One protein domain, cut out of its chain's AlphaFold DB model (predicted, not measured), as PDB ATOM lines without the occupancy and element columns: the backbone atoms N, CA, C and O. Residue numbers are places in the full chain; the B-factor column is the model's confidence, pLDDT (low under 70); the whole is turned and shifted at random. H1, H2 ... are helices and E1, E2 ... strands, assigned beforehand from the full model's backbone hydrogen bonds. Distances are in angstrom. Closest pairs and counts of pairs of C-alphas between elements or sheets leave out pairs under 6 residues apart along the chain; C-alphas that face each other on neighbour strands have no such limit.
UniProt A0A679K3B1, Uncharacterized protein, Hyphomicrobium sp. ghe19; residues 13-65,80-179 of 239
ATOM      1  N   MET A  13     212.484 242.650 162.474       92.25
ATOM      2  CA  MET A  13     211.251 243.416 162.651       92.25
ATOM      3  C   MET A  13     211.501 244.785 163.297       92.25
ATOM      4  O   MET A  13     212.375 244.967 164.155       92.25
ATOM      5  N   VAL A  14     210.667 245.753 162.916       85.81
ATOM      6  CA  VAL A  14     210.709 247.125 163.430       85.81
ATOM      7  C   VAL A  14     210.129 247.217 164.848       85.81
ATOM      8  O   VAL A  14     209.030 246.749 165.171       85.81
ATOM      9  N   GLY A  15     210.903 247.852 165.723       78.88
ATOM     10  CA  GLY A  15     210.570 248.151 167.104       78.88
ATOM     11  C   GLY A  15     209.649 249.357 167.277       78.88
ATOM     12  O   GLY A  15     209.292 250.051 166.336       78.88
ATOM     13  N   THR A  16     209.261 249.643 168.526       74.62
ATOM     14  CA  THR A  16     208.455 250.845 168.847       74.62
ATOM     15  C   THR A  16     209.191 252.141 168.504       74.62
ATOM     16  O   THR A  16     208.555 253.137 168.198       74.62
ATOM     17  N   SER A  17     210.521 252.112 168.543       74.50
ATOM     18  CA  SER A  17     211.406 253.236 168.242       74.50
ATOM     19  C   SER A  17     211.690 253.419 166.745       74.50
ATOM     20  O   SER A  17     212.585 254.176 166.402       74.50
ATOM     21  N   GLY A  18     211.043 252.658 165.852       75.12
ATOM     22  CA  GLY A  18     211.335 252.677 164.409       75.12
ATOM     23  C   GLY A  18     212.590 251.894 163.990       75.12
ATOM     24  O   GLY A  18     212.749 251.565 162.819       75.12
ATOM     25  N   TYR A  19     213.452 251.505 164.934       82.00
ATOM     26  CA  TYR A  19     214.636 250.684 164.656       82.00
ATOM     27  C   TYR A  19     214.302 249.200 164.485       82.00
ATOM     28  O   TYR A  19     213.522 248.646 165.260       82.00
ATOM     29  N   LYS A  20     214.962 248.536 163.532       82.19
ATOM     30  CA  LYS A  20     214.951 247.076 163.365       82.19
ATOM     31  C   LYS A  20     215.693 246.412 164.529       82.19
ATOM     32  O   LYS A  20     216.918 246.403 164.553       82.19
ATOM     33  N   ASN A  21     214.960 245.925 165.528       88.25
ATOM     34  CA  ASN A  21     215.551 245.431 166.778       88.25
ATOM     35  C   ASN A  21     214.867 244.193 167.367       88.25
ATOM     36  O   ASN A  21     215.157 243.837 168.506       88.25
ATOM     37  N   TYR A  22     213.982 243.551 166.610       93.75
ATOM     38  CA  TYR A  22     213.440 242.235 166.930       93.75
ATOM     39  C   TYR A  22     213.926 241.264 165.862       93.75
ATOM     40  O   TYR A  22     213.650 241.502 164.690       93.75
ATOM     41  N   MET A  23     214.609 240.189 166.242       94.94
ATOM     42  CA  MET A  23     214.864 239.089 165.315       94.94
ATOM     43  C   MET A  23     213.526 238.432 164.995       94.94
ATOM     44  O   MET A  23     212.869 237.928 165.903       94.94
ATOM     45  N   ALA A  24     213.110 238.467 163.734       95.12
ATOM     46  CA  ALA A  24     211.938 237.757 163.250       95.12
ATOM     47  C   ALA A  24     212.310 236.281 163.092       95.12
ATOM     48  O   ALA A  24     213.233 235.956 162.355       95.12
ATOM     49  N   PHE A  25     211.622 235.391 163.798       94.88
ATOM     50  CA  PHE A  25     211.982 233.969 163.815       94.88
ATOM     51  C   PHE A  25     210.843 233.053 163.382       94.88
ATOM     52  O   PHE A  25     211.085 231.884 163.108       94.88
ATOM     53  N   ALA A  26     209.612 233.560 163.301       95.12
ATOM     54  CA  ALA A  26     208.473 232.774 162.850       95.12
ATOM     55  C   ALA A  26     207.511 233.588 161.980       95.12
ATOM     56  O   ALA A  26     207.399 234.814 162.116       95.12
ATOM     57  N   LYS A  27     206.800 232.879 161.100       93.56
ATOM     58  CA  LYS A  27     205.761 233.408 160.214       93.56
ATOM     59  C   LYS A  27     204.568 232.458 160.206       93.56
ATOM     60  O   LYS A  27     204.738 231.265 159.987       93.56
ATOM     61  N   ASN A  28     203.369 232.995 160.401       91.88
ATOM     62  CA  ASN A  28     202.120 232.254 160.258       91.88
ATOM     63  C   ASN A  28     201.089 233.148 159.553       91.88
ATOM     64  O   ASN A  28     200.656 234.173 160.085       91.88
ATOM     65  N   GLY A  29     200.755 232.801 158.308       89.25
ATOM     66  CA  GLY A  29     199.958 233.652 157.425       89.25
ATOM     67  C   GLY A  29     200.596 235.028 157.205       89.25
ATOM     68  O   GLY A  29     201.760 235.135 156.812       89.25
ATOM     69  N   ALA A  30     199.823 236.087 157.462       90.19
ATOM     70  CA  ALA A  30     200.259 237.477 157.320       90.19
ATOM     71  C   ALA A  30     201.025 238.017 158.543       90.19
ATOM     72  O   ALA A  30     201.444 239.177 158.533       90.19
ATOM     73  N   PHE A  31     201.219 237.212 159.591       93.12
ATOM     74  CA  PHE A  31     201.847 237.643 160.836       93.12
ATOM     75  C   PHE A  31     203.271 237.110 160.961       93.12
ATOM     76  O   PHE A  31     203.536 235.928 160.738       93.12
ATOM     77  N   ALA A  32     204.181 237.987 161.368       95.31
ATOM     78  CA  ALA A  32     205.512 237.631 161.831       95.31
ATOM     79  C   ALA A  32     205.550 237.652 163.360       95.31
ATOM     80  O   ALA A  32     204.807 238.405 164.005       95.31
ATOM     81  N   LEU A  33     206.446 236.852 163.924       96.25
ATOM     82  CA  LEU A  33     206.792 236.862 165.334       96.25
ATOM     83  C   LEU A  33     208.284 237.134 165.479       96.25
ATOM     84  O   LEU A  33     209.117 236.479 164.847       96.25
ATOM     85  N   GLY A  34     208.610 238.111 166.317       96.44
ATOM     86  CA  GLY A  34     209.983 238.504 166.571       96.44
ATOM     87  C   GLY A  34     210.289 238.686 168.044       96.44
ATOM     88  O   GLY A  34     209.406 238.968 168.857       96.44
ATOM     89  N   ILE A  35     211.565 238.542 168.382       96.44
ATOM     90  CA  ILE A  35     212.073 238.567 169.751       96.44
ATOM     91  C   ILE A  35     213.226 239.554 169.903       96.44
ATOM     92  O   ILE A  35     214.079 239.696 169.028       96.44
ATOM     93  N   LYS A  36     213.235 240.260 171.033       94.69
ATOM     94  CA  LYS A  36     214.269 241.222 171.412       94.69
ATOM     95  C   LYS A  36     214.708 240.976 172.856       94.69
ATOM     96  O   LYS A  36     213.918 241.284 173.750       94.69
ATOM     97  N   PRO A  37     215.935 240.504 173.123       92.25
ATOM     98  CA  PRO A  37     216.518 240.531 174.464       92.25
ATOM     99  C   PRO A  37     216.527 241.961 175.027       92.25
ATOM    100  O   PRO A  37     216.817 242.915 174.301       92.25
ATOM    101  N   VAL A  38     216.134 242.130 176.292       89.44
ATOM    102  CA  VAL A  38     215.925 243.454 176.904       89.44
ATOM    103  C   VAL A  38     216.889 243.704 178.049       89.44
ATOM    104  O   VAL A  38     217.592 244.708 178.040       89.44
ATOM    105  N   THR A  39     216.873 242.843 179.063       84.69
ATOM    106  CA  THR A  39     217.611 243.080 180.304       84.69
ATOM    107  C   THR A  39     217.890 241.768 181.029       84.69
ATOM    108  O   THR A  39     217.160 240.787 180.846       84.69
ATOM    109  N   ALA A  40     218.947 241.780 181.836       90.25
ATOM    110  CA  ALA A  40     219.241 240.785 182.850       90.25
ATOM    111  C   ALA A  40     219.126 241.471 184.219       90.25
ATOM    112  O   ALA A  40     219.677 242.557 184.410       90.25
ATOM    113  N   VAL A  41     218.378 240.878 185.146       91.31
ATOM    114  CA  VAL A  41     218.133 241.437 186.484       91.31
ATOM    115  C   VAL A  41     218.348 240.350 187.524       91.31
ATOM    116  O   VAL A  41     217.979 239.205 187.297       91.31
ATOM    117  N   ASP A  42     218.902 240.701 188.678       92.25
ATOM    118  CA  ASP A  42     218.994 239.789 189.818       92.25
ATOM    119  C   ASP A  42     217.598 239.281 190.245       92.25
ATOM    120  O   ASP A  42     216.675 240.058 190.528       92.25
ATOM    121  N   GLY A  43     217.458 237.956 190.290       91.88
ATOM    122  CA  GLY A  43     216.253 237.226 190.667       91.88
ATOM    123  C   GLY A  43     215.823 237.462 192.114       91.88
ATOM    124  O   GLY A  43     214.641 237.298 192.425       91.88
ATOM    125  N   LYS A  44     216.706 237.957 192.990       92.56
ATOM    126  CA  LYS A  44     216.348 238.416 194.342       92.56
ATOM    127  C   LYS A  44     215.226 239.452 194.318       92.56
ATOM    128  O   LYS A  44     214.338 239.412 195.169       92.56
ATOM    129  N   ARG A  45     215.197 240.333 193.309       89.06
ATOM    130  CA  ARG A  45     214.123 241.334 193.125       89.06
ATOM    131  C   ARG A  45     212.763 240.713 192.800       89.06
ATOM    132  O   ARG A  45     211.743 241.378 192.933       89.06
ATOM    133  N   LEU A  46     212.759 239.452 192.376       89.06
ATOM    134  CA  LEU A  46     211.581 238.657 192.038       89.06
ATOM    135  C   LEU A  46     211.287 237.578 193.094       89.06
ATOM    136  O   LEU A  46     210.430 236.728 192.874       89.06
ATOM    137  N   GLY A  47     211.997 237.589 194.228       92.69
ATOM    138  CA  GLY A  47     211.839 236.589 195.284       92.69
ATOM    139  C   GLY A  47     212.519 235.247 194.996       92.69
ATOM    140  O   GLY A  47     212.204 234.267 195.665       92.69
ATOM    141  N   VAL A  48     213.458 235.190 194.041       93.50
ATOM    142  CA  VAL A  48     214.236 233.982 193.706       93.50
ATOM    143  C   VAL A  48     215.744 234.270 193.824       93.50
ATOM    144  O   VAL A  48     216.417 234.490 192.814       93.50
ATOM    145  N   PRO A  49     216.294 234.323 195.053       94.12
ATOM    146  CA  PRO A  49     217.718 234.575 195.279       94.12
ATOM    147  C   PRO A  49     218.621 233.537 194.599       94.12
ATOM    148  O   PRO A  49     218.213 232.393 194.391       94.12
ATOM    149  N   GLY A  50     219.856 233.927 194.273       93.81
ATOM    150  CA  GLY A  50     220.840 233.040 193.639       93.81
ATOM    151  C   GLY A  50     220.586 232.777 192.150       93.81
ATOM    152  O   GLY A  50     221.176 231.863 191.570       93.81
ATOM    153  N   THR A  51     219.693 233.547 191.522       96.44
ATOM    154  CA  THR A  51     219.383 233.431 190.092       96.44
ATOM    155  C   THR A  51     219.408 234.782 189.395       96.44
ATOM    156  O   THR A  51     219.209 235.821 190.018       96.44
ATOM    157  N   THR A  52     219.598 234.764 188.080       95.94
ATOM    158  CA  THR A  52     219.489 235.933 187.209       95.94
ATOM    159  C   THR A  52     218.326 235.747 186.244       95.94
ATOM    160  O   THR A  52     218.200 234.724 185.569       95.94
ATOM    161  N   TRP A  53     217.470 236.758 186.167       94.75
ATOM    162  CA  TRP A  53     216.319 236.839 185.284       94.75
ATOM    163  C   TRP A  53     216.700 237.466 183.948       94.75
ATOM    164  O   TRP A  53     217.006 238.656 183.884       94.75
ATOM    165  N   PHE A  54     216.638 236.685 182.874       94.25
ATOM    166  CA  PHE A  54     216.821 237.155 181.503       94.25
ATOM    167  C   PHE A  54     215.471 237.385 180.846       94.25
ATOM    168  O   PHE A  54     214.676 236.455 180.703       94.25
ATOM    169  N   ALA A  55     215.238 238.613 180.395       93.69
ATOM    170  CA  ALA A  55     213.993 239.006 179.758       93.69
ATOM    171  C   ALA A  55     214.171 239.302 178.278       93.69
ATOM    172  O   ALA A  55     215.104 239.997 177.861       93.69
ATOM    173  N   ALA A  56     213.203 238.854 177.492       94.75
ATOM    174  CA  ALA A  56     213.070 239.202 176.097       94.75
ATOM    175  C   ALA A  56     211.639 239.650 175.802       94.75
ATOM    176  O   ALA A  56     210.662 239.108 176.313       94.75
ATOM    177  N   ARG A  57     211.498 240.666 174.956       95.44
ATOM    178  CA  ARG A  57     210.198 241.098 174.462       95.44
ATOM    179  C   ARG A  57     209.856 240.303 173.219       95.44
ATOM    180  O   ARG A  57     210.612 240.322 172.250       95.44
ATOM    181  N   LEU A  58     208.694 239.672 173.246       95.62
ATOM    182  CA  LEU A  58     208.097 238.999 172.109       95.62
ATOM    183  C   LEU A  58     207.097 239.947 171.438       95.62
ATOM    184  O   LEU A  58     206.373 240.683 172.118       95.62
ATOM    185  N   ARG A  59     207.071 239.970 170.108       95.81
ATOM    186  CA  ARG A  59     206.204 240.856 169.330       95.81
ATOM    187  C   ARG A  59     205.662 240.163 168.099       95.81
ATOM    188  O   ARG A  59     206.448 239.705 167.276       95.81
ATOM    189  N   SER A  60     204.347 240.225 167.922       95.69
ATOM    190  CA  SER A  60     203.716 239.951 166.639       95.69
ATOM    191  C   SER A  60     203.339 241.245 165.919       95.69
ATOM    192  O   SER A  60     202.895 242.206 166.548       95.69
ATOM    193  N   ALA A  61     203.542 241.275 164.605       94.75
ATOM    194  CA  ALA A  61     203.109 242.341 163.701       94.75
ATOM    195  C   ALA A  61     202.917 241.763 162.287       94.75
ATOM    196  O   ALA A  61     203.214 240.588 162.057       94.75
ATOM    197  N   ALA A  62     202.446 242.576 161.342       91.50
ATOM    198  CA  ALA A  62     202.377 242.176 159.937       91.50
ATOM    199  C   ALA A  62     203.766 241.769 159.406       91.50
ATOM    200  O   ALA A  62     204.758 242.460 159.650       91.50
ATOM    201  N   ALA A  63     203.829 240.648 158.688       87.50
ATOM    202  CA  ALA A  63     205.067 240.119 158.125       87.50
ATOM    203  C   ALA A  63     205.577 240.959 156.945       87.50
ATOM    204  O   ALA A  63     206.785 241.114 156.796       87.50
ATOM    205  N   GLY A  64     204.674 241.507 156.121       84.56
ATOM    206  CA  GLY A  64     205.048 242.187 154.877       84.56
ATOM    207  C   GLY A  64     206.033 241.342 154.061       84.56
ATOM    208  O   GLY A  64     205.851 240.131 153.935       84.56
ATOM    209  N   ASP A  65     207.123 241.972 153.627       82.62
ATOM    210  CA  ASP A  65     208.188 241.339 152.838       82.62
ATOM    211  C   ASP A  65     209.362 240.822 153.698       82.62
ATOM    212  O   ASP A  65     210.460 240.605 153.189       82.62
ATOM    213  N   LEU A  80     193.815 230.776 157.023       86.06
ATOM    214  CA  LEU A  80     194.897 231.637 157.487       86.06
ATOM    215  C   LEU A  80     194.430 232.425 158.720       86.06
ATOM    216  O   LEU A  80     193.261 232.809 158.774       86.06
ATOM    217  N   PRO A  81     195.316 232.670 159.698       90.50
ATOM    218  CA  PRO A  81     194.965 233.453 160.874       90.50
ATOM    219  C   PRO A  81     194.622 234.898 160.492       90.50
ATOM    220  O   PRO A  81     195.306 235.511 159.668       90.50
ATOM    221  N   GLU A  82     193.592 235.450 161.127       90.81
ATOM    222  CA  GLU A  82     193.126 236.832 160.950       90.81
ATOM    223  C   GLU A  82     193.578 237.751 162.099       90.81
ATOM    224  O   GLU A  82     193.587 238.974 161.954       90.81
ATOM    225  N   THR A  83     193.981 237.176 163.237       93.38
ATOM    226  CA  THR A  83     194.414 237.902 164.444       93.38
ATOM    227  C   THR A  83     195.744 237.381 164.992       93.38
ATOM    228  O   THR A  83     196.201 236.289 164.645       93.38
ATOM    229  N   HIS A  84     196.374 238.153 165.887       93.31
ATOM    230  CA  HIS A  84     197.606 237.742 166.565       93.31
ATOM    231  C   HIS A  84     197.397 236.509 167.457       93.31
ATOM    232  O   HIS A  84     198.289 235.667 167.547       93.31
ATOM    233  N   GLU A  85     196.234 236.388 168.097       94.25
ATOM    234  CA  GLU A  85     195.830 235.218 168.881       94.25
ATOM    235  C   GLU A  85     195.690 233.970 168.015       94.25
ATOM    236  O   GLU A  85     196.180 232.907 168.386       94.25
ATOM    237  N   GLU A  86     195.049 234.093 166.853       94.06
ATOM    238  CA  GLU A  86     194.890 232.968 165.928       94.06
ATOM    239  C   GLU A  86     196.232 232.532 165.334       94.06
ATOM    240  O   GLU A  86     196.464 231.340 165.137       94.06
ATOM    241  N   ALA A  87     197.128 233.484 165.062       93.50
ATOM    242  CA  ALA A  87     198.462 233.182 164.558       93.50
ATOM    243  C   ALA A  87     199.331 232.487 165.618       93.50
ATOM    244  O   ALA A  87     200.116 231.602 165.271       93.50
ATOM    245  N   TRP A  88     199.185 232.865 166.894       95.00
ATOM    246  CA  TRP A  88     200.051 232.436 167.998       95.00
ATOM    247  C   TRP A  88     199.240 232.031 169.243       95.00
ATOM    248  O   TRP A  88     199.352 232.675 170.289       95.00
ATOM    249  N   PRO A  89     198.437 230.954 169.177       93.62
ATOM    250  CA  PRO A  89     197.489 230.603 170.240       93.62
ATOM    251  C   PRO A  89     198.163 230.217 171.565       93.62
ATOM    252  O   PRO A  89     197.562 230.346 172.628       93.62
ATOM    253  N   SER A  90     199.424 229.781 171.522       93.94
ATOM    254  CA  SER A  90     200.224 229.454 172.710       93.94
ATOM    255  C   SER A  90     200.829 230.682 173.404       93.94
ATOM    256  O   SER A  90     201.538 230.528 174.400       93.94
ATOM    257  N   VAL A  91     200.614 231.893 172.876       94.62
ATOM    258  CA  VAL A  91     201.195 233.132 173.403       94.62
ATOM    259  C   VAL A  91     200.119 233.980 174.068       94.62
ATOM    260  O   VAL A  91     199.161 234.415 173.434       94.62
ATOM    261  N   THR A  92     200.312 234.286 175.349       94.31
ATOM    262  CA  THR A  92     199.472 235.247 176.069       94.31
ATOM    263  C   THR A  92     200.013 236.665 175.889       94.31
ATOM    264  O   THR A  92     201.139 236.980 176.290       94.31
ATOM    265  N   TRP A  93     199.203 237.534 175.285       94.81
ATOM    266  CA  TRP A  93     199.579 238.908 174.959       94.81
ATOM    267  C   TRP A  93     199.237 239.891 176.084       94.81
ATOM    268  O   TRP A  93     198.073 240.076 176.419       94.81
ATOM    269  N   GLU A  94     200.241 240.592 176.621       94.06
ATOM    270  CA  GLU A  94     200.031 241.700 177.573       94.06
ATOM    271  C   GLU A  94     199.417 242.929 176.892       94.06
ATOM    272  O   GLU A  94     198.617 243.666 177.466       94.06
ATOM    273  N   LYS A  95     199.838 243.188 175.652       92.06
ATOM    274  CA  LYS A  95     199.310 244.259 174.809       92.06
ATOM    275  C   LYS A  95     198.874 243.634 173.505       92.06
ATOM    276  O   LYS A  95     199.730 243.148 172.773       92.06
ATOM    277  N   ASN A  96     197.588 243.719 173.194       91.75
ATOM    278  CA  ASN A  96     197.052 243.287 171.915       91.75
ATOM    279  C   ASN A  96     196.338 244.454 171.221       91.75
ATOM    280  O   ASN A  96     195.295 244.926 171.670       91.75
ATOM    281  N   LYS A  97     196.941 244.966 170.148       89.62
ATOM    282  CA  LYS A  97     196.338 245.950 169.244       89.62
ATOM    283  C   LYS A  97     196.265 245.329 167.855       89.62
ATOM    284  O   LYS A  97     197.127 244.539 167.505       89.62
ATOM    285  N   LYS A  98     195.319 245.781 167.026       84.75
ATOM    286  CA  LYS A  98     195.108 245.269 165.657       84.75
ATOM    287  C   LYS A  98     196.385 245.182 164.803       84.75
ATOM    288  O   LYS A  98     196.524 244.270 164.003       84.75
ATOM    289  N   GLU A  99     197.291 246.147 164.943       88.56
ATOM    290  CA  GLU A  99     198.536 246.208 164.161       88.56
ATOM    291  C   GLU A  99     199.696 245.427 164.792       88.56
ATOM    292  O   GLU A  99     200.665 245.080 164.112       88.56
ATOM    293  N   ARG A 100     199.653 245.244 166.116       92.06
ATOM    294  CA  ARG A 100     200.748 244.645 166.876       92.06
ATOM    295  C   ARG A 100     200.280 244.083 168.209       92.06
ATOM    296  O   ARG A 100     199.614 244.773 168.988       92.06
ATOM    297  N   ALA A 101     200.817 242.920 168.543       94.38
ATOM    298  CA  ALA A 101     200.747 242.354 169.877       94.38
ATOM    299  C   ALA A 101     202.150 242.217 170.482       94.38
ATOM    300  O   ALA A 101     203.139 242.036 169.768       94.38
ATOM    301  N   SER A 102     202.275 242.356 171.800       95.69
ATOM    302  CA  SER A 102     203.551 242.166 172.491       95.69
ATOM    303  C   SER A 102     203.377 241.645 173.906       95.69
ATOM    304  O   SER A 102     202.425 242.020 174.589       95.69
ATOM    305  N   THR A 103     204.339 240.844 174.343       95.81
ATOM    306  CA  THR A 103     204.437 240.299 175.699       95.81
ATOM    307  C   THR A 103     205.907 240.195 176.108       95.81
ATOM    308  O   THR A 103     206.802 240.408 175.279       95.81
ATOM    309  N   THR A 104     206.174 239.899 177.373       94.94
ATOM    310  CA  THR A 104     207.526 239.659 177.882       94.94
ATOM    311  C   THR A 104     207.682 238.182 178.214       94.94
ATOM    312  O   THR A 104     206.890 237.616 178.960       94.94
ATOM    313  N   VAL A 105     208.713 237.552 177.660       94.50
ATOM    314  CA  VAL A 105     209.106 236.176 177.980       94.50
ATOM    315  C   VAL A 105     210.409 236.213 178.754       94.50
ATOM    316  O   VAL A 105     211.216 237.134 178.591       94.50
ATOM    317  N   SER A 106     210.613 235.243 179.635       93.19
ATOM    318  CA  SER A 106     211.792 235.259 180.487       93.19
ATOM    319  C   SER A 106     212.206 233.888 180.980       93.19
ATOM    320  O   SER A 106     211.424 232.938 180.951       93.19
ATOM    321  N   ILE A 107     213.449 233.815 181.440       94.31
ATOM    322  CA  ILE A 107     214.036 232.637 182.062       94.31
ATOM    323  C   ILE A 107     214.888 233.063 183.257       94.31
ATOM    324  O   ILE A 107     215.617 234.050 183.190       94.31
ATOM    325  N   LEU A 108     214.789 232.305 184.347       94.50
ATOM    326  CA  LEU A 108     215.707 232.392 185.478       94.50
ATOM    327  C   LEU A 108     216.821 231.368 185.273       94.50
ATOM    328  O   LEU A 108     216.545 230.192 185.016       94.50
ATOM    329  N   VAL A 109     218.069 231.808 185.380       95.19
ATOM    330  CA  VAL A 109     219.244 230.929 185.348       95.19
ATOM    331  C   VAL A 109     220.013 231.024 186.664       95.19
ATOM    332  O   VAL A 109     219.985 232.083 187.288       95.19
ATOM    333  N   PRO A 110     220.687 229.951 187.107       96.06
ATOM    334  CA  PRO A 110     221.522 229.995 188.303       96.06
ATOM    335  C   PRO A 110     222.655 231.022 188.204       96.06
ATOM    336  O   PRO A 110     223.209 231.242 187.126       96.06
ATOM    337  N   GLY A 111     223.030 231.582 189.353       94.00
ATOM    338  CA  GLY A 111     224.109 232.555 189.490       94.00
ATOM    339  C   GLY A 111     223.622 234.003 189.450       94.00
ATOM    340  O   GLY A 111     222.561 234.320 188.903       94.00
ATOM    341  N   THR A 112     224.420 234.881 190.043       93.81
ATOM    342  CA  THR A 112     224.203 236.332 190.131       93.81
ATOM    343  C   THR A 112     225.545 237.051 189.953       93.81
ATOM    344  O   THR A 112     226.571 236.412 189.729       93.81
ATOM    345  N   THR A 113     225.548 238.378 190.058       91.56
ATOM    346  CA  THR A 113     226.771 239.194 190.085       91.56
ATOM    347  C   THR A 113     227.198 239.597 191.503       91.56
ATOM    348  O   THR A 113     228.046 240.474 191.645       91.56
ATOM    349  N   ASP A 114     226.605 239.010 192.550       89.94
ATOM    350  CA  ASP A 114     226.825 239.415 193.949       89.94
ATOM    351  C   ASP A 114     228.175 238.938 194.506       89.94
ATOM    352  O   ASP A 114     228.735 239.560 195.409       89.94
ATOM    353  N   SER A 115     228.716 237.838 193.975       90.56
ATOM    354  CA  SER A 115     230.023 237.295 194.361       90.56
ATOM    355  C   SER A 115     230.781 236.710 193.161       90.56
ATOM    356  O   SER A 115     230.157 236.356 192.152       90.56
ATOM    357  N   PRO A 116     232.120 236.572 193.245       91.50
ATOM    358  CA  PRO A 116     232.921 235.924 192.208       91.50
ATOM    359  C   PRO A 116     232.445 234.505 191.872       91.50
ATOM    360  O   PRO A 116     232.373 234.129 190.701       91.50
ATOM    361  N   GLU A 117     232.089 233.717 192.884       92.94
ATOM    362  CA  GLU A 117     231.628 232.337 192.743       92.94
ATOM    363  C   GLU A 117     230.278 232.277 192.024       92.94
ATOM    364  O   GLU A 117     230.119 231.522 191.063       92.94
ATOM    365  N   GLU A 118     229.320 233.117 192.424       93.69
ATOM    366  CA  GLU A 118     228.017 233.188 191.756       93.69
ATOM    367  C   GLU A 118     228.128 233.738 190.329       93.69
ATOM    368  O   GLU A 118     227.415 233.269 189.436       93.69
ATOM    369  N   THR A 119     229.075 234.647 190.084       93.88
ATOM    370  CA  THR A 119     229.354 235.178 188.743       93.88
ATOM    371  C   THR A 119     229.891 234.079 187.827       93.88
ATOM    372  O   THR A 119     229.455 233.965 186.681       93.88
ATOM    373  N   LYS A 120     230.777 233.205 188.330       94.50
ATOM    374  CA  LYS A 120     231.269 232.025 187.589       94.50
ATOM    375  C   LYS A 120     230.125 231.068 187.235       94.50
ATOM    376  O   LYS A 120     230.066 230.580 186.105       94.50
ATOM    377  N   VAL A 121     229.184 230.842 188.155       95.56
ATOM    378  CA  VAL A 121     227.978 230.028 187.899       95.56
ATOM    379  C   VAL A 121     227.088 230.664 186.827       95.56
ATOM    380  O   VAL A 121     226.591 229.958 185.942       95.56
ATOM    381  N   LEU A 122     226.915 231.986 186.869       95.31
ATOM    382  CA  LEU A 122     226.138 232.726 185.877       95.31
ATOM    383  C   LEU A 122     226.766 232.618 184.482       95.31
ATOM    384  O   LEU A 122     226.081 232.238 183.532       95.31
ATOM    385  N   ILE A 123     228.074 232.867 184.366       94.50
ATOM    386  CA  ILE A 123     228.830 232.724 183.112       94.50
ATOM    387  C   ILE A 123     228.663 231.309 182.549       94.50
ATOM    388  O   ILE A 123     228.289 231.151 181.388       94.50
ATOM    389  N   ALA A 124     228.837 230.271 183.372       94.56
ATOM    390  CA  ALA A 124     228.694 228.876 182.947       94.56
ATOM    391  C   ALA A 124     227.261 228.499 182.519       94.56
ATOM    392  O   ALA A 124     227.077 227.600 181.689       94.56
ATOM    393  N   SER A 125     226.250 229.171 183.083       92.50
ATOM    394  CA  SER A 125     224.834 228.989 182.735       92.50
ATOM    395  C   SER A 125     224.456 229.658 181.412       92.50
ATOM    396  O   SER A 125     223.495 229.235 180.763       92.50
ATOM    397  N   ILE A 126     225.201 230.691 181.014       92.50
ATOM    398  CA  ILE A 126     225.034 231.405 179.744       92.50
ATOM    399  C   ILE A 126     225.863 230.751 178.631       92.50
ATOM    400  O   ILE A 126     225.370 230.617 177.509       92.50
ATOM    401  N   GLY A 127     227.098 230.362 178.959       88.25
ATOM    402  CA  GLY A 127     228.108 229.836 178.043       88.25
ATOM    403  C   GLY A 127     227.736 228.515 177.369       88.25
ATOM    404  O   GLY A 127     226.710 227.898 177.670       88.25
ATOM    405  N   ASP A 128     228.583 228.095 176.428       85.12
ATOM    406  CA  ASP A 128     228.381 226.920 175.564       85.12
ATOM    407  C   ASP A 128     227.003 226.912 174.874       85.12
ATOM    408  O   ASP A 128     226.343 225.877 174.777       85.12
ATOM    409  N   ALA A 129     226.509 228.093 174.491       87.06
ATOM    410  CA  ALA A 129     225.172 228.309 173.939       87.06
ATOM    411  C   ALA A 129     223.992 227.794 174.802       87.06
ATOM    412  O   ALA A 129     222.858 227.760 174.318       87.06
ATOM    413  N   LYS A 130     224.175 227.437 176.083       92.31
ATOM    414  CA  LYS A 130     223.117 226.813 176.913       92.31
ATOM    415  C   LYS A 130     221.866 227.678 177.024       92.31
ATOM    416  O   LYS A 130     220.747 227.178 176.886       92.31
ATOM    417  N   LEU A 131     222.039 228.977 177.268       93.62
ATOM    418  CA  LEU A 131     220.919 229.914 177.346       93.62
ATOM    419  C   LEU A 131     220.266 230.133 175.972       93.62
ATOM    420  O   LEU A 131     219.039 230.190 175.879       93.62
ATOM    421  N   ALA A 132     221.070 230.197 174.909       95.06
ATOM    422  CA  ALA A 132     220.587 230.337 173.538       95.06
ATOM    423  C   ALA A 132     219.719 229.140 173.118       95.06
ATOM    424  O   ALA A 132     218.599 229.333 172.645       95.06
ATOM    425  N   VAL A 133     220.179 227.913 173.378       96.00
ATOM    426  CA  VAL A 133     219.434 226.674 173.101       96.00
ATOM    427  C   VAL A 133     218.103 226.660 173.849       96.00
ATOM    428  O   VAL A 133     217.066 226.455 173.226       96.00
ATOM    429  N   LYS A 134     218.097 226.968 175.155       95.75
ATOM    430  CA  LYS A 134     216.856 227.034 175.949       95.75
ATOM    431  C   LYS A 134     215.863 228.061 175.409       95.75
ATOM    432  O   LYS A 134     214.658 227.813 175.424       95.75
ATOM    433  N   MET A 135     216.353 229.214 174.947       95.38
ATOM    434  CA  MET A 135     215.501 230.229 174.336       95.38
ATOM    435  C   MET A 135     214.885 229.702 173.037       95.38
ATOM    436  O   MET A 135     213.670 229.767 172.879       95.38
ATOM    437  N   VAL A 136     215.684 229.118 172.141       95.81
ATOM    438  CA  VAL A 136     215.190 228.568 170.868       95.81
ATOM    439  C   VAL A 136     214.221 227.402 171.085       95.81
ATOM    440  O   VAL A 136     213.180 227.363 170.437       95.81
ATOM    441  N   ASP A 137     214.482 226.519 172.050       96.00
ATOM    442  CA  ASP A 137     213.554 225.446 172.438       96.00
ATOM    443  C   ASP A 137     212.200 225.986 172.893       96.00
ATOM    444  O   ASP A 137     211.147 225.475 172.505       96.00
ATOM    445  N   TYR A 138     212.215 227.043 173.705       95.62
ATOM    446  CA  TYR A 138     210.991 227.711 174.119       95.62
ATOM    447  C   TYR A 138     210.261 228.337 172.922       95.62
ATOM    448  O   TYR A 138     209.044 228.184 172.810       95.62
ATOM    449  N   LEU A 139     210.987 228.991 172.009       95.75
ATOM    450  CA  LEU A 139     210.407 229.602 170.812       95.75
ATOM    451  C   LEU A 139     209.767 228.564 169.880       95.75
ATOM    452  O   LEU A 139     208.629 228.757 169.461       95.75
ATOM    453  N   GLU A 140     210.447 227.452 169.600       94.81
ATOM    454  CA  GLU A 140     209.887 226.345 168.813       94.81
ATOM    455  C   GLU A 140     208.642 225.753 169.476       94.81
ATOM    456  O   GLU A 140     207.658 225.462 168.797       94.81
ATOM    457  N   LYS A 141     208.650 225.613 170.808       94.12
ATOM    458  CA  LYS A 141     207.502 225.099 171.561       94.12
ATOM    459  C   LYS A 141     206.266 225.991 171.420       94.12
ATOM    460  O   LYS A 141     205.160 225.462 171.339       94.12
ATOM    461  N   ILE A 142     206.425 227.316 171.424       93.88
ATOM    462  CA  ILE A 142     205.275 228.234 171.344       93.88
ATOM    463  C   ILE A 142     204.756 228.420 169.914       93.88
ATOM    464  O   ILE A 142     203.558 228.653 169.754       93.88
ATOM    465  N   VAL A 143     205.609 228.320 168.887       92.75
ATOM    466  CA  VAL A 143     205.196 228.558 167.488       92.75
ATOM    467  C   VAL A 143     204.939 227.296 166.673       92.75
ATOM    468  O   VAL A 143     204.219 227.375 165.683       92.75
ATOM    469  N   GLY A 144     205.498 226.152 167.066       89.75
ATOM    470  CA  GLY A 144     205.549 224.953 166.227       89.75
ATOM    471  C   GLY A 144     206.674 225.031 165.191       89.75
ATOM    472  O   GLY A 144     206.951 226.087 164.618       89.75
ATOM    473  N   LYS A 145     207.349 223.903 164.945       86.75
ATOM    474  CA  LYS A 145     208.515 223.839 164.042       86.75
ATOM    475  C   LYS A 145     208.178 224.263 162.612       86.75
ATOM    476  O   LYS A 145     209.027 224.816 161.926       86.75
ATOM    477  N   GLU A 146     206.945 224.035 162.176       86.19
ATOM    478  CA  GLU A 146     206.443 224.369 160.844       86.19
ATOM    479  C   GLU A 146     206.309 225.874 160.586       86.19
ATOM    480  O   GLU A 146     206.315 226.295 159.433       86.19
ATOM    481  N   ASN A 147     206.196 226.684 161.644       90.50
ATOM    482  CA  ASN A 147     206.070 228.138 161.531       90.50
ATOM    483  C   ASN A 147     207.405 228.855 161.777       90.50
ATOM    484  O   ASN A 147     207.465 230.084 161.685       90.50
ATOM    485  N   PHE A 148     208.470 228.116 162.107       91.81
ATOM    486  CA  PHE A 148     209.809 228.660 162.311       91.81
ATOM    487  C   PHE A 148     210.402 229.056 160.949       91.81
ATOM    488  O   PHE A 148     210.503 228.241 160.037       91.81
ATOM    489  N   ALA A 149     210.728 230.336 160.787       90.75
ATOM    490  CA  ALA A 149     211.038 230.948 159.493       90.75
ATOM    491  C   ALA A 149     212.542 231.151 159.242       90.75
ATOM    492  O   ALA A 149     212.938 231.564 158.154       90.75
ATOM    493  N   ILE A 150     213.370 230.878 160.247       90.62
ATOM    494  CA  ILE A 150     214.833 230.825 160.158       90.62
ATOM    495  C   ILE A 150     215.283 229.423 160.552       90.62
ATOM    496  O   ILE A 150     214.541 228.719 161.228       90.62
ATOM    497  N   ASP A 151     216.468 228.979 160.156       91.00
ATOM    498  CA  ASP A 151     216.960 227.697 160.650       91.00
ATOM    499  C   ASP A 151     217.348 227.793 162.138       91.00
ATOM    500  O   ASP A 151     217.719 228.848 162.668       91.00
ATOM    501  N   ARG A 152     217.220 226.662 162.835       93.31
ATOM    502  CA  ARG A 152     217.461 226.563 164.277       93.31
ATOM    503  C   ARG A 152     218.893 226.952 164.649       93.31
ATOM    504  O   ARG A 152     219.094 227.603 165.672       93.31
ATOM    505  N   GLU A 153     219.874 226.559 163.841       93.94
ATOM    506  CA  GLU A 153     221.292 226.824 164.097       93.94
ATOM    507  C   GLU A 153     221.589 228.325 164.018       93.94
ATOM    508  O   GLU A 153     222.206 228.876 164.929       93.94
ATOM    509  N   THR A 154     221.051 229.014 163.012       93.44
ATOM    510  CA  THR A 154     221.113 230.473 162.872       93.44
ATOM    511  C   THR A 154     220.455 231.181 164.053       93.44
ATOM    512  O   THR A 154     221.017 232.142 164.583       93.44
ATOM    513  N   ALA A 155     219.293 230.705 164.514       94.31
ATOM    514  CA  ALA A 155     218.631 231.270 165.690       94.31
ATOM    515  C   ALA A 155     219.492 231.123 166.957       94.31
ATOM    516  O   ALA A 155     219.654 232.088 167.708       94.31
ATOM    517  N   ILE A 156     220.069 229.936 167.182       95.50
ATOM    518  CA  ILE A 156     220.967 229.670 168.315       95.50
ATOM    519  C   ILE A 156     222.186 230.582 168.233       95.50
ATOM    520  O   ILE A 156     222.482 231.270 169.207       95.50
ATOM    521  N   ALA A 157     222.844 230.652 167.077       94.12
ATOM    522  CA  ALA A 157     224.031 231.470 166.884       94.12
ATOM    523  C   ALA A 157     223.738 232.965 167.122       94.12
ATOM    524  O   ALA A 157     224.544 233.670 167.729       94.12
ATOM    525  N   TRP A 158     222.564 233.463 166.710       93.88
ATOM    526  CA  TRP A 158     222.164 234.855 166.954       93.88
ATOM    527  C   TRP A 158     221.992 235.158 168.448       93.88
ATOM    528  O   TRP A 158     222.460 236.187 168.957       93.88
ATOM    529  N   PHE A 159     221.350 234.247 169.184       94.00
ATOM    530  CA  PHE A 159     221.231 234.365 170.634       94.00
ATOM    531  C   PHE A 159     222.572 234.193 171.340       94.00
ATOM    532  O   PHE A 159     222.839 234.916 172.295       94.00
ATOM    533  N   GLU A 160     223.426 233.291 170.872       92.81
ATOM    534  CA  GLU A 160     224.770 233.090 171.401       92.81
ATOM    535  C   GLU A 160     225.629 234.338 171.213       92.81
ATOM    536  O   GLU A 160     226.288 234.762 172.154       92.81
ATOM    537  N   GLN A 161     225.556 235.012 170.063       90.50
ATOM    538  CA  GLN A 161     226.233 236.293 169.874       90.50
ATOM    539  C   GLN A 161     225.740 237.343 170.885       90.50
ATOM    540  O   GLN A 161     226.533 238.110 171.432       90.50
ATOM    541  N   THR A 162     224.433 237.365 171.156       88.25
ATOM    542  CA  THR A 162     223.826 238.335 172.077       88.25
ATOM    543  C   THR A 162     224.181 238.047 173.539       88.25
ATOM    544  O   THR A 162     224.620 238.941 174.261       88.25
ATOM    545  N   TYR A 163     224.004 236.807 173.993       90.81
ATOM    546  CA  TYR A 163     224.261 236.406 175.376       90.81
ATOM    547  C   TYR A 163     225.749 236.182 175.661       90.81
ATOM    548  O   TYR A 163     226.209 236.459 176.765       90.81
ATOM    549  N   GLY A 164     226.519 235.744 174.668       88.50
ATOM    550  CA  GLY A 164     227.965 235.559 174.757       88.50
ATOM    551  C   GLY A 164     228.707 236.878 174.943       88.50
ATOM    552  O   GLY A 164     229.630 236.941 175.748       88.50
ATOM    553  N   ALA A 165     228.259 237.964 174.302       88.38
ATOM    554  CA  ALA A 165     228.800 239.299 174.569       88.38
ATOM    555  C   ALA A 165     228.599 239.720 176.037       88.38
ATOM    556  O   ALA A 165     229.498 240.294 176.650       88.38
ATOM    557  N   PHE A 166     227.443 239.390 176.618       88.88
ATOM    558  CA  PHE A 166     227.165 239.638 178.031       88.88
ATOM    559  C   PHE A 166     228.024 238.755 178.953       88.88
ATOM    560  O   PHE A 166     228.608 239.261 179.907       88.88
ATOM    561  N   ALA A 167     228.181 237.463 178.646       90.12
ATOM    562  CA  ALA A 167     229.066 236.571 179.400       90.12
ATOM    563  C   ALA A 167     230.533 237.035 179.360       90.12
ATOM    564  O   ALA A 167     231.185 237.093 180.399       90.12
ATOM    565  N   ALA A 168     231.030 237.456 178.193       90.31
ATOM    566  CA  ALA A 168     232.379 237.999 178.042       90.31
ATOM    567  C   ALA A 168     232.586 239.284 178.863       90.31
ATOM    568  O   ALA A 168     233.655 239.491 179.439       90.31
ATOM    569  N   GLN A 169     231.559 240.136 178.960       89.75
ATOM    570  CA  GLN A 169     231.594 241.311 179.829       89.75
ATOM    571  C   GLN A 169     231.711 240.911 181.308       89.75
ATOM    572  O   GLN A 169     232.529 241.487 182.024       89.75
ATOM    573  N   LEU A 170     230.947 239.910 181.757       90.81
ATOM    574  CA  LEU A 170     231.040 239.392 183.127       90.81
ATOM    575  C   LEU A 170     232.418 238.788 183.418       90.81
ATOM    576  O   LEU A 170     232.987 239.059 184.470       90.81
ATOM    577  N   GLU A 171     232.988 238.025 182.484       91.69
ATOM    578  CA  GLU A 171     234.342 237.475 182.619       91.69
ATOM    579  C   GLU A 171     235.406 238.570 182.747       91.69
ATOM    580  O   GLU A 171     236.316 238.458 183.570       91.69
ATOM    581  N   ALA A 172     235.301 239.635 181.948       89.50
ATOM    582  CA  ALA A 172     236.218 240.767 182.025       89.50
ATOM    583  C   ALA A 172     236.103 241.496 183.374       89.50
ATOM    584  O   ALA A 172     237.121 241.792 183.998       89.50
ATOM    585  N   MET A 173     234.876 241.730 183.849       86.25
ATOM    586  CA  MET A 173     234.625 242.342 185.160       86.25
ATOM    587  C   MET A 173     235.157 241.480 186.307       86.25
ATOM    588  O   MET A 173     235.772 242.003 187.233       86.25
ATOM    589  N   LEU A 174     234.968 240.163 186.227       89.50
ATOM    590  CA  LEU A 174     235.457 239.211 187.217       89.50
ATOM    591  C   LEU A 174     236.988 239.226 187.300       89.50
ATOM    592  O   LEU A 174     237.536 239.364 188.390       89.50
ATOM    593  N   LYS A 175     237.680 239.174 186.154       88.06
ATOM    594  CA  LYS A 175     239.150 239.267 186.095       88.06
ATOM    595  C   LYS A 175     239.666 240.589 186.659       88.06
ATOM    596  O   LYS A 175     240.624 240.589 187.425       88.06
ATOM    597  N   ALA A 176     239.024 241.705 186.307       81.94
ATOM    598  CA  ALA A 176     239.387 243.018 186.832       81.94
ATOM    599  C   ALA A 176     239.187 243.094 188.355       81.94
ATOM    600  O   ALA A 176     240.040 243.626 189.061       81.94
ATOM    601  N   SER A 177     238.098 242.520 188.876       81.06
ATOM    602  CA  SER A 177     237.826 242.470 190.315       81.06
ATOM    603  C   SER A 177     238.823 241.590 191.073       81.06
ATOM    604  O   SER A 177     239.250 241.975 192.160       81.06
ATOM    605  N   GLU A 178     239.210 240.438 190.520       85.56
ATOM    606  CA  GLU A 178     240.229 239.559 191.111       85.56
ATOM    607  C   GLU A 178     241.610 240.248 191.131       85.56
ATOM    608  O   GLU A 178     242.288 240.225 192.160       85.56
ATOM    609  N   ALA A 179     241.994 240.936 190.047       81.69
ATOM    610  CA  ALA A 179     243.239 241.710 189.983       81.69
ATOM    611  C   ALA A 179     243.255 242.877 190.984       81.69
ATOM    612  O   ALA A 179     244.228 243.054 191.717       81.69
TER     613      ALA A 179
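This is residues 13 to 65 and 80 to 179 of the 239 residues of an uncharacterized protein of Hyphomicrobium sp. ghe19 (UniProt A0A679K3B1). A long, strongly twisted sheet of five strands has a helical hairpin, H4 and H5, packed along one face. The long H5 folds back past H4 and then past H3, while the short H1 and H2 sit at opposite ends of the long strands. The printed part has 153 residues, with five named helices and five named strands in the order E1 E2 H1 E3 H2 E4 E5 H3 H4 H5; the sheet, E1 - E2 - E3 - E5 - E4, is antiparallel and the class is mixed, helices and strands. The whole is compact, with a radius of gyration of the C-alphas of 16.8 A, yet elongated, spanning 58 by 31 by 29 A.

E1, residues 20 to 28, begins at C-alpha 20 (214.951, 247.076, 163.365) and bends by 66 degrees at residue 25; residues 13 to 14 pair antiparallel with its residues 20 to 22. E2, residues 31 to 42, is 33.7 A long, and H1 is residues 43 to 46. E3, residues 51 to 62, is 35.7 A long. After the cut come H2, residues 84 to 87, E4, residues 95 to 97, and E5, residues 100 to 110, 33.2 A long. H3 is residues 116 to 126, 15.4 A, and H4 residues 130 to 143, 20.3 A. H5, residues 152 to 179, is 39.4 A long, has a kink of 30 degrees near residue 162 and ends at C-alpha 179 (243.239, 241.710, 189.983).

E1 and E2 form a hairpin, with N 23 and O 35 2.9 A apart. E2 and E3 have N 34 and O 59 at 2.9 A, E3 and E5 N 56 and O 105 at 2.8 A, and the hairpin E4 and E5 N 102 and O 95 at 2.8 A. H4 and H5 are on one face of the sheet, two layers. H5 lies over E2 at a height over the sheet of 12.4 A. H4 and H5 touch, closest at C-alphas Ala 132 and Phe 159, 5.0 A, opposite ways at a shallow tilt of 32 degrees, only just short of steep. H5 touches H3 with its residues 163 to 174 alone, closest at C-alphas Ile 123 and Ala 167, 5.4 A. H3 only grazes the sheet. H1 and H2 are on the same face and apart. Every O i to N i+4 pair is within hydrogen-bond range in H3 and H4, and 23 of 24 in H5; H1 and H2 are too short for one.

The C-alphas farthest apart, Leu 80 and Ala 179, are 59.1 A apart. Residues 66 to 79 are not printed, with 17.1 A between C-alphas 65 and 80. Of the links that are printed whole, H2 to E4 and H4 to H5 are short and the others tight. The mean pLDDT of the printed part is 91.6, and no printed residue is under 70.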